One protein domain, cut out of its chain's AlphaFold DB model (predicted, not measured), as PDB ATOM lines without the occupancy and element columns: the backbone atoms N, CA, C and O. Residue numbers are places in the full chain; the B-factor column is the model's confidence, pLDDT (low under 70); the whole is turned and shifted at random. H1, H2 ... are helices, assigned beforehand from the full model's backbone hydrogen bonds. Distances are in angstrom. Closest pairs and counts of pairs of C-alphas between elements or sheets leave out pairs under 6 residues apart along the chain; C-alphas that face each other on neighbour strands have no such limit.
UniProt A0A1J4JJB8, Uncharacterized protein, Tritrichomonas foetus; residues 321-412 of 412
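Overview. This is residues 321 to 412 of the 412 residues of an uncharacterized protein of Tritrichomonas foetus (UniProt A0A1J4JJB8). The long helix H1 and H2, folded back along it, make a helical hairpin; H3 and H4 make a corner, and short H5 lies in the middle. The printed part has 92 residues, with five named helices, H1 to H5 in order, and no named strand: all helix. It is compact, with radius of gyration of the C-alphas 12.7 A and spans of 38 by 25 by 24 A.

Along the chain. H1, residues 321 to 342, runs 31.7 A from C-alpha 321 at (293.974, 66.097, 206.878). H2, residues 350 to 363, spans 19.9 A; H3, 368 to 379, 16.2 A; H4, 383 to 395, 15.8 A. H5, 403 to 411, spans 12.7 A, ending at C-alpha (282.474, 81.111, 190.546).

Arrangement. H1 and H2 touch, closest at C-alphas of Trp 336 and Ala 355, 5.0 A, at a shallow tilt of 24 degrees, opposite ways. H3 touches H5 with residues 375 to 379 alone, closest at C-alphas of Phe 375 and Ile 411, 5.1 A. Every O i to N i+4 pair is within hydrogen-bond range in H1, H3 and H5; 8 of 10 in H2, 8 of 9 in H4.

Size, cuts and confidence. The printed part has no cut, no long link and no residue under pLDDT 70.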
ATOM      1  N   PHE A 321     293.698  64.688 207.144       88.06
ATOM      2  CA  PHE A 321     293.974  66.097 206.878       88.06
ATOM      3  C   PHE A 321     293.173  66.615 205.686       88.06
ATOM      4  O   PHE A 321     292.569  67.673 205.787       88.06
ATOM      5  N   THR A 322     293.137  65.882 204.569       85.75
ATOM      6  CA  THR A 322     292.396  66.293 203.371       85.75
ATOM      7  C   THR A 322     290.910  66.479 203.665       85.75
ATOM      8  O   THR A 322     290.347  67.501 203.280       85.75
ATOM      9  N   VAL A 323     290.283  65.536 204.375       86.94
ATOM     10  CA  VAL A 323     288.870  65.647 204.773       86.94
ATOM     11  C   VAL A 323     288.652  66.877 205.654       86.94
ATOM     12  O   VAL A 323     287.782  67.693 205.361       86.94
ATOM     13  N   HIS A 324     289.472  67.051 206.694       88.06
ATOM     14  CA  HIS A 324     289.364  68.196 207.603       88.06
ATOM     15  C   HIS A 324     289.576  69.534 206.883       88.06
ATOM     16  O   HIS A 324     288.793  70.467 207.043       88.06
ATOM     17  N   PHE A 325     290.595  69.610 206.027       89.00
ATOM     18  CA  PHE A 325     290.914  70.781 205.219       89.00
ATOM     19  C   PHE A 325     289.743  71.193 204.321       89.00
ATOM     20  O   PHE A 325     289.364  72.364 204.322       89.00
ATOM     21  N   PHE A 326     289.147  70.252 203.581       87.38
ATOM     22  CA  PHE A 326     288.023  70.565 202.698       87.38
ATOM     23  C   PHE A 326     286.752  70.923 203.472       87.38
ATOM     24  O   PHE A 326     286.042  71.837 203.053       87.38
ATOM     25  N   ASN A 327     286.498  70.292 204.623       88.44
ATOM     26  CA  ASN A 327     285.404  70.696 205.509       88.44
ATOM     27  C   ASN A 327     285.593  72.143 205.981       88.44
ATOM     28  O   ASN A 327     284.692  72.966 205.832       88.44
ATOM     29  N   ARG A 328     286.795  72.488 206.459       90.44
ATOM     30  CA  ARG A 328     287.101  73.841 206.933       90.44
ATOM     31  C   ARG A 328     287.021  74.884 205.819       90.44
ATOM     32  O   ARG A 328     286.518  75.983 206.033       90.44
ATOM     33  N   LEU A 329     287.502  74.542 204.627       90.56
ATOM     34  CA  LEU A 329     287.382  75.381 203.439       90.56
ATOM     35  C   LEU A 329     285.911  75.629 203.076       90.56
ATOM     36  O   LEU A 329     285.540  76.770 202.812       90.56
ATOM     37  N   SER A 330     285.076  74.587 203.105       87.94
ATOM     38  CA  SER A 330     283.638  74.697 202.844       87.94
ATOM     39  C   SER A 330     282.927  75.578 203.876       87.94
ATOM     40  O   SER A 330     282.085  76.392 203.505       87.94
ATOM     41  N   GLU A 331     283.274  75.457 205.161       91.44
ATOM     42  CA  GLU A 331     282.750  76.327 206.223       91.44
ATOM     43  C   GLU A 331     283.097  77.799 205.973       91.44
ATOM     44  O   GLU A 331     282.216  78.657 205.993       91.44
ATOM     45  N   LEU A 332     284.373  78.099 205.704       93.19
ATOM     46  CA  LEU A 332     284.837  79.467 205.448       93.19
ATOM     47  C   LEU A 332     284.192  80.059 204.189       93.19
ATOM     48  O   LEU A 332     283.809  81.229 204.187       93.19
ATOM     49  N   LEU A 333     284.042  79.243 203.143       90.56
ATOM     50  CA  LEU A 333     283.358  79.624 201.913       90.56
ATOM     51  C   LEU A 333     281.885  79.957 202.186       90.56
ATOM     52  O   LEU A 333     281.408  80.998 201.747       90.56
ATOM     53  N   SER A 334     281.183  79.117 202.950       89.69
ATOM     54  CA  SER A 334     279.780  79.347 203.309       89.69
ATOM     55  C   SER A 334     279.596  80.630 204.126       89.69
ATOM     56  O   SER A 334     278.720  81.432 203.805       89.69
ATOM     57  N   VAL A 335     280.448  80.867 205.131       93.25
ATOM     58  CA  VAL A 335     280.413  82.097 205.942       93.25
ATOM     59  C   VAL A 335     280.626  83.332 205.070       93.25
ATOM     60  O   VAL A 335     279.852  84.284 205.158       93.25
ATOM     61  N   TRP A 336     281.640  83.313 204.201       94.19
ATOM     62  CA  TRP A 336     281.912  84.439 203.311       94.19
ATOM     63  C   TRP A 336     280.768  84.692 202.326       94.19
ATOM     64  O   TRP A 336     280.349  85.839 202.198       94.19
ATOM     65  N   ILE A 337     280.226  83.658 201.670       89.81
ATOM     66  CA  ILE A 337     279.137  83.854 200.702       89.81
ATOM     67  C   ILE A 337     277.867  84.367 201.394       89.81
ATOM     68  O   ILE A 337     277.212  85.264 200.866       89.81
ATOM     69  N   ASN A 338     277.539  83.871 202.588       90.69
ATOM     70  CA  ASN A 338     276.394  84.376 203.345       90.69
ATOM     71  C   ASN A 338     276.549  85.867 203.681       90.69
ATOM     72  O   ASN A 338     275.627  86.646 203.443       90.69
ATOM     73  N   GLU A 339     277.722  86.289 204.164       92.56
ATOM     74  CA  GLU A 339     277.999  87.714 204.380       92.56
ATOM     75  C   GLU A 339     277.935  88.504 203.066       92.56
ATOM     76  O   GLU A 339     277.396  89.605 203.025       92.56
ATOM     77  N   LEU A 340     278.431  87.947 201.962       90.31
ATOM     78  CA  LEU A 340     278.408  88.617 200.664       90.31
ATOM     79  C   LEU A 340     276.974  88.846 200.145       90.31
ATOM     80  O   LEU A 340     276.689  89.904 199.589       90.31
ATOM     81  N   LEU A 341     276.071  87.879 200.330       88.06
ATOM     82  CA  LEU A 341     274.695  87.933 199.818       88.06
ATOM     83  C   LEU A 341     273.759  88.806 200.667       88.06
ATOM     84  O   LEU A 341     272.813  89.383 200.133       88.06
ATOM     85  N   VAL A 342     273.997  88.902 201.977       88.62
ATOM     86  CA  VAL A 342     273.105  89.621 202.907       88.62
ATOM     87  C   VAL A 342     273.390  91.124 202.943       88.62
ATOM     88  O   VAL A 342     272.510  91.924 203.273       88.62
ATOM     89  N   ARG A 343     274.618  91.550 202.629       88.62
ATOM     90  CA  ARG A 343     275.033  92.946 202.813       88.62
ATOM     91  C   ARG A 343     274.660  93.816 201.600       88.62
ATOM     92  O   ARG A 343     274.915  93.427 200.466       88.62
ATOM     93  N   PRO A 344     274.143  95.042 201.814       81.69
ATOM     94  CA  PRO A 344     273.693  95.922 200.728       81.69
ATOM     95  C   PRO A 344     274.836  96.535 199.898       81.69
ATOM     96  O   PRO A 344     274.629  96.890 198.744       81.69
ATOM     97  N   ASN A 345     276.042  96.659 200.461       85.94
ATOM     98  CA  ASN A 345     277.255  97.079 199.746       85.94
ATOM     99  C   ASN A 345     278.402  96.113 200.090       85.94
ATOM    100  O   ASN A 345     279.271  96.444 200.901       85.94
ATOM    101  N   PRO A 346     278.370  94.886 199.546       85.62
ATOM    102  CA  PRO A 346     279.180  93.785 200.055       85.62
ATOM    103  C   PRO A 346     280.679  93.985 199.800       85.62
ATOM    104  O   PRO A 346     281.487  93.717 200.683       85.62
ATOM    105  N   MET A 347     281.062  94.562 198.656       87.62
ATOM    106  CA  MET A 347     282.472  94.778 198.290       87.62
ATOM    107  C   MET A 347     283.210  95.741 199.233       87.62
ATOM    108  O   MET A 347     284.418  95.625 199.430       87.62
ATOM    109  N   ASN A 348     282.490  96.682 199.847       86.56
ATOM    110  CA  ASN A 348     283.070  97.662 200.765       86.56
ATOM    111  C   ASN A 348     282.810  97.345 202.240       86.56
ATOM    112  O   ASN A 348     283.275  98.086 203.100       86.56
ATOM    113  N   ASN A 349     282.094  96.263 202.541       91.56
ATOM    114  CA  ASN A 349     281.696  95.934 203.900       91.56
ATOM    115  C   ASN A 349     282.835  95.254 204.682       91.56
ATOM    116  O   ASN A 349     283.458  94.301 204.208       91.56
ATOM    117  N   ASP A 350     283.088  95.727 205.903       92.12
ATOM    118  CA  ASP A 350     284.164  95.203 206.749       92.12
ATOM    119  C   ASP A 350     283.935  93.756 207.199       92.12
ATOM    120  O   ASP A 350     284.903  93.006 207.320       92.12
ATOM    121  N   ASP A 351     282.690  93.334 207.425       92.69
ATOM    122  CA  ASP A 351     282.377  91.965 207.850       92.69
ATOM    123  C   ASP A 351     282.613  90.972 206.706       92.69
ATOM    124  O   ASP A 351     283.235  89.929 206.915       92.69
ATOM    125  N   VAL A 352     282.251  91.346 205.473       93.00
ATOM    126  CA  VAL A 352     282.573  90.573 204.260       93.00
ATOM    127  C   VAL A 352     284.085  90.422 204.107       93.00
ATOM    128  O   VAL A 352     284.586  89.311 203.930       93.00
ATOM    129  N   LYS A 353     284.841  91.521 204.233       92.88
ATOM    130  CA  LYS A 353     286.311  91.498 204.137       92.88
ATOM    131  C   LYS A 353     286.947  90.659 205.249       92.88
ATOM    132  O   LYS A 353     287.904  89.921 204.996       92.88
ATOM    133  N   LYS A 354     286.415  90.732 206.474       94.19
ATOM    134  CA  LYS A 354     286.852  89.902 207.609       94.19
ATOM    135  C   LYS A 354     286.581  88.419 207.371       94.19
ATOM    136  O   LYS A 354     287.463  87.619 207.673       94.19
ATOM    137  N   ALA A 355     285.426  88.058 206.813       93.38
ATOM    138  CA  ALA A 355     285.081  86.680 206.461       93.38
ATOM    139  C   ALA A 355     285.925  86.145 205.289       93.38
ATOM    140  O   ALA A 355     286.357  84.993 205.305       93.38
ATOM    141  N   TYR A 356     286.232  86.997 204.307       94.75
ATOM    142  CA  TYR A 356     287.039  86.638 203.143       94.75
ATOM    143  C   TYR A 356     288.514  86.382 203.486       94.75
ATOM    144  O   TYR A 356     289.132  85.463 202.957       94.75
ATOM    145  N   LYS A 357     289.102  87.158 204.404       92.94
ATOM    146  CA  LYS A 357     290.530  87.057 204.755       92.94
ATOM    147  C   LYS A 357     291.011  85.632 205.116       92.94
ATOM    148  O   LYS A 357     292.023  85.210 204.551       92.94
ATOM    149  N   PRO A 358     290.369  84.877 206.032       92.12
ATOM    150  CA  PRO A 358     290.764  83.498 206.328       92.12
ATOM    151  C   PRO A 358     290.509  82.541 205.155       92.12
ATOM    152  O   PRO A 358     291.317  81.638 204.944       92.12
ATOM    153  N   LEU A 359     289.447  82.756 204.368       93.19
ATOM    154  CA  LEU A 359     289.155  81.973 203.163       93.19
ATOM    155  C   LEU A 359     290.262  82.138 202.109       93.19
ATOM    156  O   LEU A 359     290.847  81.157 201.651       93.19
ATOM    157  N   HIS A 360     290.612  83.378 201.774       91.81
ATOM    158  CA  HIS A 360     291.670  83.688 200.814       91.81
ATOM    159  C   HIS A 360     293.015  83.083 201.240       91.81
ATOM    160  O   HIS A 360     293.719  82.458 200.444       91.81
ATOM    161  N   LYS A 361     293.335  83.186 202.537       90.44
ATOM    162  CA  LYS A 361     294.508  82.539 203.132       90.44
ATOM    163  C   LYS A 361     294.503  81.023 202.919       90.44
ATOM    164  O   LYS A 361     295.495  80.497 202.424       90.44
ATOM    165  N   ILE A 362     293.428  80.309 203.260       88.69
ATOM    166  CA  ILE A 362     293.402  78.840 203.143       88.69
ATOM    167  C   ILE A 362     293.392  78.374 201.675       88.69
ATOM    168  O   ILE A 362     294.040  77.382 201.340       88.69
ATOM    169  N   MET A 363     292.748  79.127 200.772       89.25
ATOM    170  CA  MET A 363     292.731  78.842 199.330       89.25
ATOM    171  C   MET A 363     294.102  79.008 198.665       89.25
ATOM    172  O   MET A 363     294.336  78.429 197.603       89.25
ATOM    173  N   SER A 364     295.032  79.746 199.280       85.56
ATOM    174  CA  SER A 364     296.410  79.869 198.783       85.56
ATOM    175  C   SER A 364     297.190  78.542 198.796       85.56
ATOM    176  O   SER A 364     298.185  78.415 198.090       85.56
ATOM    177  N   ILE A 365     296.730  77.540 199.559       82.44
ATOM    178  CA  ILE A 365     297.326  76.191 199.598       82.44
ATOM    179  C   ILE A 365     296.923  75.358 198.379       82.44
ATOM    180  O   ILE A 365     297.644  74.432 197.995       82.44
ATOM    181  N   LEU A 366     295.756  75.641 197.802       84.25
ATOM    182  CA  LEU A 366     295.254  74.917 196.642       84.25
ATOM    183  C   LEU A 366     296.122  75.244 195.430       84.25
ATOM    184  O   LEU A 366     296.398  76.412 195.159       84.25
ATOM    185  N   ASN A 367     296.501  74.214 194.675       82.69
ATOM    186  CA  ASN A 367     297.000  74.434 193.322       82.69
ATOM    187  C   ASN A 367     295.853  74.936 192.422       82.69
ATOM    188  O   ASN A 367     294.671  74.790 192.751       82.69
ATOM    189  N   ASP A 368     296.196  75.490 191.261       80.06
ATOM    190  CA  ASP A 368     295.210  76.069 190.341       80.06
ATOM    191  C   ASP A 368     294.145  75.062 189.885       80.06
ATOM    192  O   ASP A 368     292.998  75.436 189.648       80.06
ATOM    193  N   ASN A 369     294.502  73.780 189.769       84.19
ATOM    194  CA  ASN A 369     293.570  72.732 189.360       84.19
ATOM    195  C   ASN A 369     292.521  72.461 190.448       84.19
ATOM    196  O   ASN A 369     291.326  72.411 190.165       84.19
ATOM    197  N   ASP A 370     292.946  72.343 191.703       83.62
ATOM    198  CA  ASP A 370     292.058  72.103 192.839       83.62
ATOM    199  C   ASP A 370     291.193  73.332 193.136       83.62
ATOM    200  O   ASP A 370     290.011  73.185 193.449       83.62
ATOM    201  N   ARG A 371     291.732  74.544 192.944       84.25
ATOM    202  CA  ARG A 371     290.950  75.785 193.024       84.25
ATOM    203  C   ARG A 371     289.881  75.850 191.928       84.25
ATOM    204  O   ARG A 371     288.727  76.143 192.220       84.25
ATOM    205  N   LYS A 372     290.224  75.504 190.681       83.19
ATOM    206  CA  LYS A 372     289.249  75.422 189.579       83.19
ATOM    207  C   LYS A 372     288.169  74.376 189.840       83.19
ATOM    208  O   LYS A 372     287.000  74.653 189.602       83.19
ATOM    209  N   LYS A 373     288.534  73.197 190.351       83.62
ATOM    210  CA  LYS A 373     287.569  72.149 190.727       83.62
ATOM    211  C   LYS A 373     286.637  72.606 191.844       83.62
ATOM    212  O   LYS A 373     285.442  72.341 191.761       83.62
ATOM    213  N   LEU A 374     287.166  73.300 192.854       84.31
ATOM    214  CA  LEU A 374     286.364  73.896 193.918       84.31
ATOM    215  C   LEU A 374     285.326  74.857 193.328       84.31
ATOM    216  O   LEU A 374     284.136  74.666 193.554       84.31
ATOM    217  N   PHE A 375     285.755  75.835 192.528       85.00
ATOM    218  CA  PHE A 375     284.841  76.810 191.928       85.00
ATOM    219  C   PHE A 375     283.848  76.173 190.954       85.00
ATOM    220  O   PHE A 375     282.670  76.510 190.999       85.00
ATOM    221  N   ALA A 376     284.266  75.186 190.158       81.94
ATOM    222  CA  ALA A 376     283.358  74.413 189.312       81.94
ATOM    223  C   ALA A 376     282.275  73.703 190.140       81.94
ATOM    224  O   ALA A 376     281.106  73.719 189.768       81.94
ATOM    225  N   LYS A 377     282.635  73.148 191.305       83.19
ATOM    226  CA  LYS A 377     281.672  72.498 192.198       83.19
ATOM    227  C   LYS A 377     280.697  73.486 192.835       83.19
ATOM    228  O   LYS A 377     279.526  73.168 192.988       83.19
ATOM    229  N   VAL A 378     281.160  74.689 193.174       81.69
ATOM    230  CA  VAL A 378     280.287  75.775 193.652       81.69
ATOM    231  C   VAL A 378     279.358  76.242 192.531       81.69
ATOM    232  O   VAL A 378     278.182  76.503 192.778       81.69
ATOM    233  N   LYS A 379     279.847  76.279 191.288       80.38
ATOM    234  CA  LYS A 379     279.072  76.679 190.113       80.38
ATOM    235  C   LYS A 379     277.869  75.778 189.837       80.38
ATOM    236  O   LYS A 379     276.832  76.273 189.405       80.38
ATOM    237  N   GLU A 380     277.991  74.487 190.145       80.69
ATOM    238  CA  GLU A 380     276.913  73.487 190.056       80.69
ATOM    239  C   GLU A 380     275.768  73.709 191.065       80.69
ATOM    240  O   GLU A 380     274.751  73.022 190.995       80.69
ATOM    241  N   THR A 381     275.908  74.648 192.003       80.06
ATOM    242  CA  THR A 381     274.881  74.971 193.004       80.06
ATOM    243  C   THR A 381     274.116  76.250 192.645       80.06
ATOM    244  O   THR A 381     274.575  77.060 191.840       80.06
ATOM    245  N   GLU A 382     272.976  76.489 193.300       80.81
ATOM    246  CA  GLU A 382     272.184  77.726 193.146       80.81
ATOM    247  C   GLU A 382     272.959  79.004 193.540       80.81
ATOM    248  O   GLU A 382     272.567  80.116 193.178       80.81
ATOM    249  N   LEU A 383     274.101  78.861 194.228       82.06
ATOM    250  CA  LEU A 383     274.970  79.975 194.615       82.06
ATOM    251  C   LEU A 383     275.500  80.753 193.408       82.06
ATOM    252  O   LEU A 383     275.599  81.974 193.492       82.06
ATOM    253  N   SER A 384     275.807  80.099 192.283       83.44
ATOM    254  CA  SER A 384     276.301  80.804 191.086       83.44
ATOM    255  C   SER A 384     275.258  81.761 190.512       83.44
ATOM    256  O   SER A 384     275.581  82.888 190.133       83.44
ATOM    257  N   GLN A 385     273.987  81.354 190.528       84.00
ATOM    258  CA  GLN A 385     272.866  82.184 190.095       84.00
ATOM    259  C   GLN A 385     272.628  83.347 191.064       84.00
ATOM    260  O   GLN A 385     272.459  84.486 190.625       84.00
ATOM    261  N   ALA A 386     272.675  83.085 192.376       85.19
ATOM    262  CA  ALA A 386     272.533  84.114 193.406       85.19
ATOM    263  C   ALA A 386     273.661  85.161 193.340       85.19
ATOM    264  O   ALA A 386     273.398  86.363 193.389       85.19
ATOM    265  N   LEU A 387     274.909  84.720 193.154       85.25
ATOM    266  CA  LEU A 387     276.064  85.599 192.962       85.25
ATOM    267  C   LEU A 387     275.954  86.395 191.658       85.25
ATOM    268  O   LEU A 387     276.182  87.602 191.662       85.25
ATOM    269  N   GLY A 388     275.532  85.763 190.559       84.12
ATOM    270  CA  GLY A 388     275.270  86.454 189.296       84.12
ATOM    271  C   GLY A 388     274.207  87.551 189.434       84.12
ATOM    272  O   GLY A 388     274.385  88.660 188.924       84.12
ATOM    273  N   ALA A 389     273.131  87.283 190.179       85.50
ATOM    274  CA  ALA A 389     272.096  88.269 190.483       85.50
ATOM    275  C   ALA A 389     272.623  89.412 191.370       85.50
ATOM    276  O   ALA A 389     272.345  90.577 191.081       85.50
ATOM    277  N   LEU A 390     273.422  89.106 192.398       86.94
ATOM    278  CA  LEU A 390     274.074  90.105 193.254       86.94
ATOM    279  C   LEU A 390     274.989  91.030 192.437       86.94
ATOM    280  O   LEU A 390     274.940  92.253 192.594       86.94
ATOM    281  N   VAL A 391     275.798  90.461 191.539       86.50
ATOM    282  CA  VAL A 391     276.693  91.236 190.674       86.50
ATOM    283  C   VAL A 391     275.893  92.132 189.739       86.50
ATOM    284  O   VAL A 391     276.177  93.323 189.653       86.50
ATOM    285  N   LYS A 392     274.848  91.605 189.096       86.62
ATOM    286  CA  LYS A 392     274.017  92.370 188.158       86.62
ATOM    287  C   LYS A 392     273.233  93.501 188.833       86.62
ATOM    288  O   LYS A 392     273.135  94.592 188.276       86.62
ATOM    289  N   ASN A 393     272.657  93.239 190.004       82.81
ATOM    290  CA  ASN A 393     271.687  94.139 190.629       82.81
ATOM    291  C   ASN A 393     272.330  95.115 191.625       82.81
ATOM    292  O   ASN A 393     271.903  96.267 191.709       82.81
ATOM    293  N   THR A 394     273.357  94.668 192.355       80.75
ATOM    294  CA  THR A 394     273.914  95.398 193.503       80.75
ATOM    295  C   THR A 394     275.318  95.916 193.224       80.75
ATOM    296  O   THR A 394     275.549  97.120 193.313       80.75
ATOM    297  N   ILE A 395     276.259  95.032 192.874       82.25
ATOM    298  CA  ILE A 395     277.680  95.404 192.730       82.25
ATOM    299  C   ILE A 395     277.921  96.179 191.426       82.25
ATOM    300  O   ILE A 395     278.681  97.143 191.421       82.25
ATOM    301  N   LYS A 396     277.228  95.793 190.347       76.19
ATOM    302  CA  LYS A 396     277.267  96.334 188.976       76.19
ATOM    303  C   LYS A 396     278.604  96.181 188.248       76.19
ATOM    304  O   LYS A 396     278.598  95.787 187.086       76.19
ATOM    305  N   GLU A 397     279.726  96.438 188.913       80.25
ATOM    306  CA  GLU A 397     281.066  96.327 188.339       80.25
ATOM    307  C   GLU A 397     282.060  95.745 189.353       80.25
ATOM    308  O   GLU A 397     282.126  96.165 190.509       80.25
ATOM    309  N   LEU A 398     282.826  94.747 188.915       83.00
ATOM    310  CA  LEU A 398     283.828  94.061 189.725       83.00
ATOM    311  C   LEU A 398     285.225  94.524 189.313       83.00
ATOM    312  O   LEU A 398     285.620  94.367 188.156       83.00
ATOM    313  N   ASN A 399     285.979  95.070 190.267       84.88
ATOM    314  CA  ASN A 399     287.364  95.467 190.041       84.88
ATOM    315  C   ASN A 399     288.228  94.227 189.774       84.88
ATOM    316  O   ASN A 399     288.399  93.394 190.658       84.88
ATOM    317  N   LYS A 400     288.813  94.121 188.578       80.38
ATOM    318  CA  LYS A 400     289.656  92.977 188.200       80.38
ATOM    319  C   LYS A 400     290.953  92.877 189.002       80.38
ATOM    320  O   LYS A 400     291.540  91.803 189.006       80.38
ATOM    321  N   ASP A 401     291.369  93.939 189.686       84.25
ATOM    322  CA  ASP A 401     292.567  93.943 190.531       84.25
ATOM    323  C   ASP A 401     292.278  93.517 191.983       84.25
ATOM    324  O   ASP A 401     293.206  93.304 192.762       84.25
ATOM    325  N   ASP A 402     291.002  93.369 192.365       86.00
ATOM    326  CA  ASP A 402     290.609  92.901 193.696       86.00
ATOM    327  C   ASP A 402     290.537  91.356 193.726       86.00
ATOM    328  O   ASP A 402     289.765  90.761 192.967       86.00
ATOM    329  N   PRO A 403     291.290  90.672 194.612       86.75
ATOM    330  CA  PRO A 403     291.272  89.212 194.705       86.75
ATOM    331  C   PRO A 403     289.879  88.625 194.972       86.75
ATOM    332  O   PRO A 403     289.537  87.580 194.431       86.75
ATOM    333  N   MET A 404     289.066  89.290 195.796       90.62
ATOM    334  CA  MET A 404     287.701  88.857 196.105       90.62
ATOM    335  C   MET A 404     286.811  88.951 194.866       90.62
ATOM    336  O   MET A 404     286.000  88.064 194.611       90.62
ATOM    337  N   ALA A 405     286.981  90.006 194.069       88.12
ATOM    338  CA  ALA A 405     286.256  90.177 192.817       88.12
ATOM    339  C   ALA A 405     286.655  89.128 191.768       88.12
ATOM    340  O   ALA A 405     285.786  88.606 191.070       88.12
ATOM    341  N   GLN A 406     287.944  88.785 191.680       88.38
ATOM    342  CA  GLN A 406     288.423  87.701 190.818       88.38
ATOM    343  C   GLN A 406     287.826  86.346 191.218       88.38
ATOM    344  O   GLN A 406     287.370  85.606 190.348       88.38
ATOM    345  N   ASP A 407     287.776  86.045 192.516       88.31
ATOM    346  CA  ASP A 407     287.199  84.794 193.014       88.31
ATOM    347  C   ASP A 407     285.676  84.729 192.771       88.31
ATOM    348  O   ASP A 407     285.166  83.682 192.373       88.31
ATOM    349  N   ILE A 408     284.942  85.846 192.897       87.94
ATOM    350  CA  ILE A 408     283.516  85.922 192.516       87.94
ATOM    351  C   ILE A 408     283.336  85.643 191.016       87.94
ATOM    352  O   ILE A 408     282.485  84.838 190.639       87.94
ATOM    353  N   LEU A 409     284.146  86.277 190.160       86.69
ATOM    354  CA  LEU A 409     284.105  86.061 188.709       86.69
ATOM    355  C   LEU A 409     284.433  84.617 188.320       86.69
ATOM    356  O   LEU A 409     283.918  84.136 187.319       86.69
ATOM    357  N   ALA A 410     285.286  83.935 189.084       84.62
ATOM    358  CA  ALA A 410     285.641  82.544 188.832       84.62
ATOM    359  C   ALA A 410     284.526  81.550 189.211       84.62
ATOM    360  O   ALA A 410     284.509  80.433 188.688       84.62
ATOM    361  N   ILE A 411     283.622  81.931 190.122       85.38
ATOM    362  CA  ILE A 411     282.474  81.111 190.546       85.38
ATOM    363  C   ILE A 411     281.291  81.240 189.572       85.38
ATOM    364  O   ILE A 411     280.582  80.255 189.341       85.38
ATOM    365  N   ILE A 412     281.065  82.439 189.020       84.81
ATOM    366  CA  ILE A 412     280.013  82.723 188.024       84.81
ATOM    367  C   ILE A 412     280.338  82.023 186.698       84.81
ATOM    368  O   ILE A 412     279.416  81.444 186.079       84.81
TER     369      ILE A 412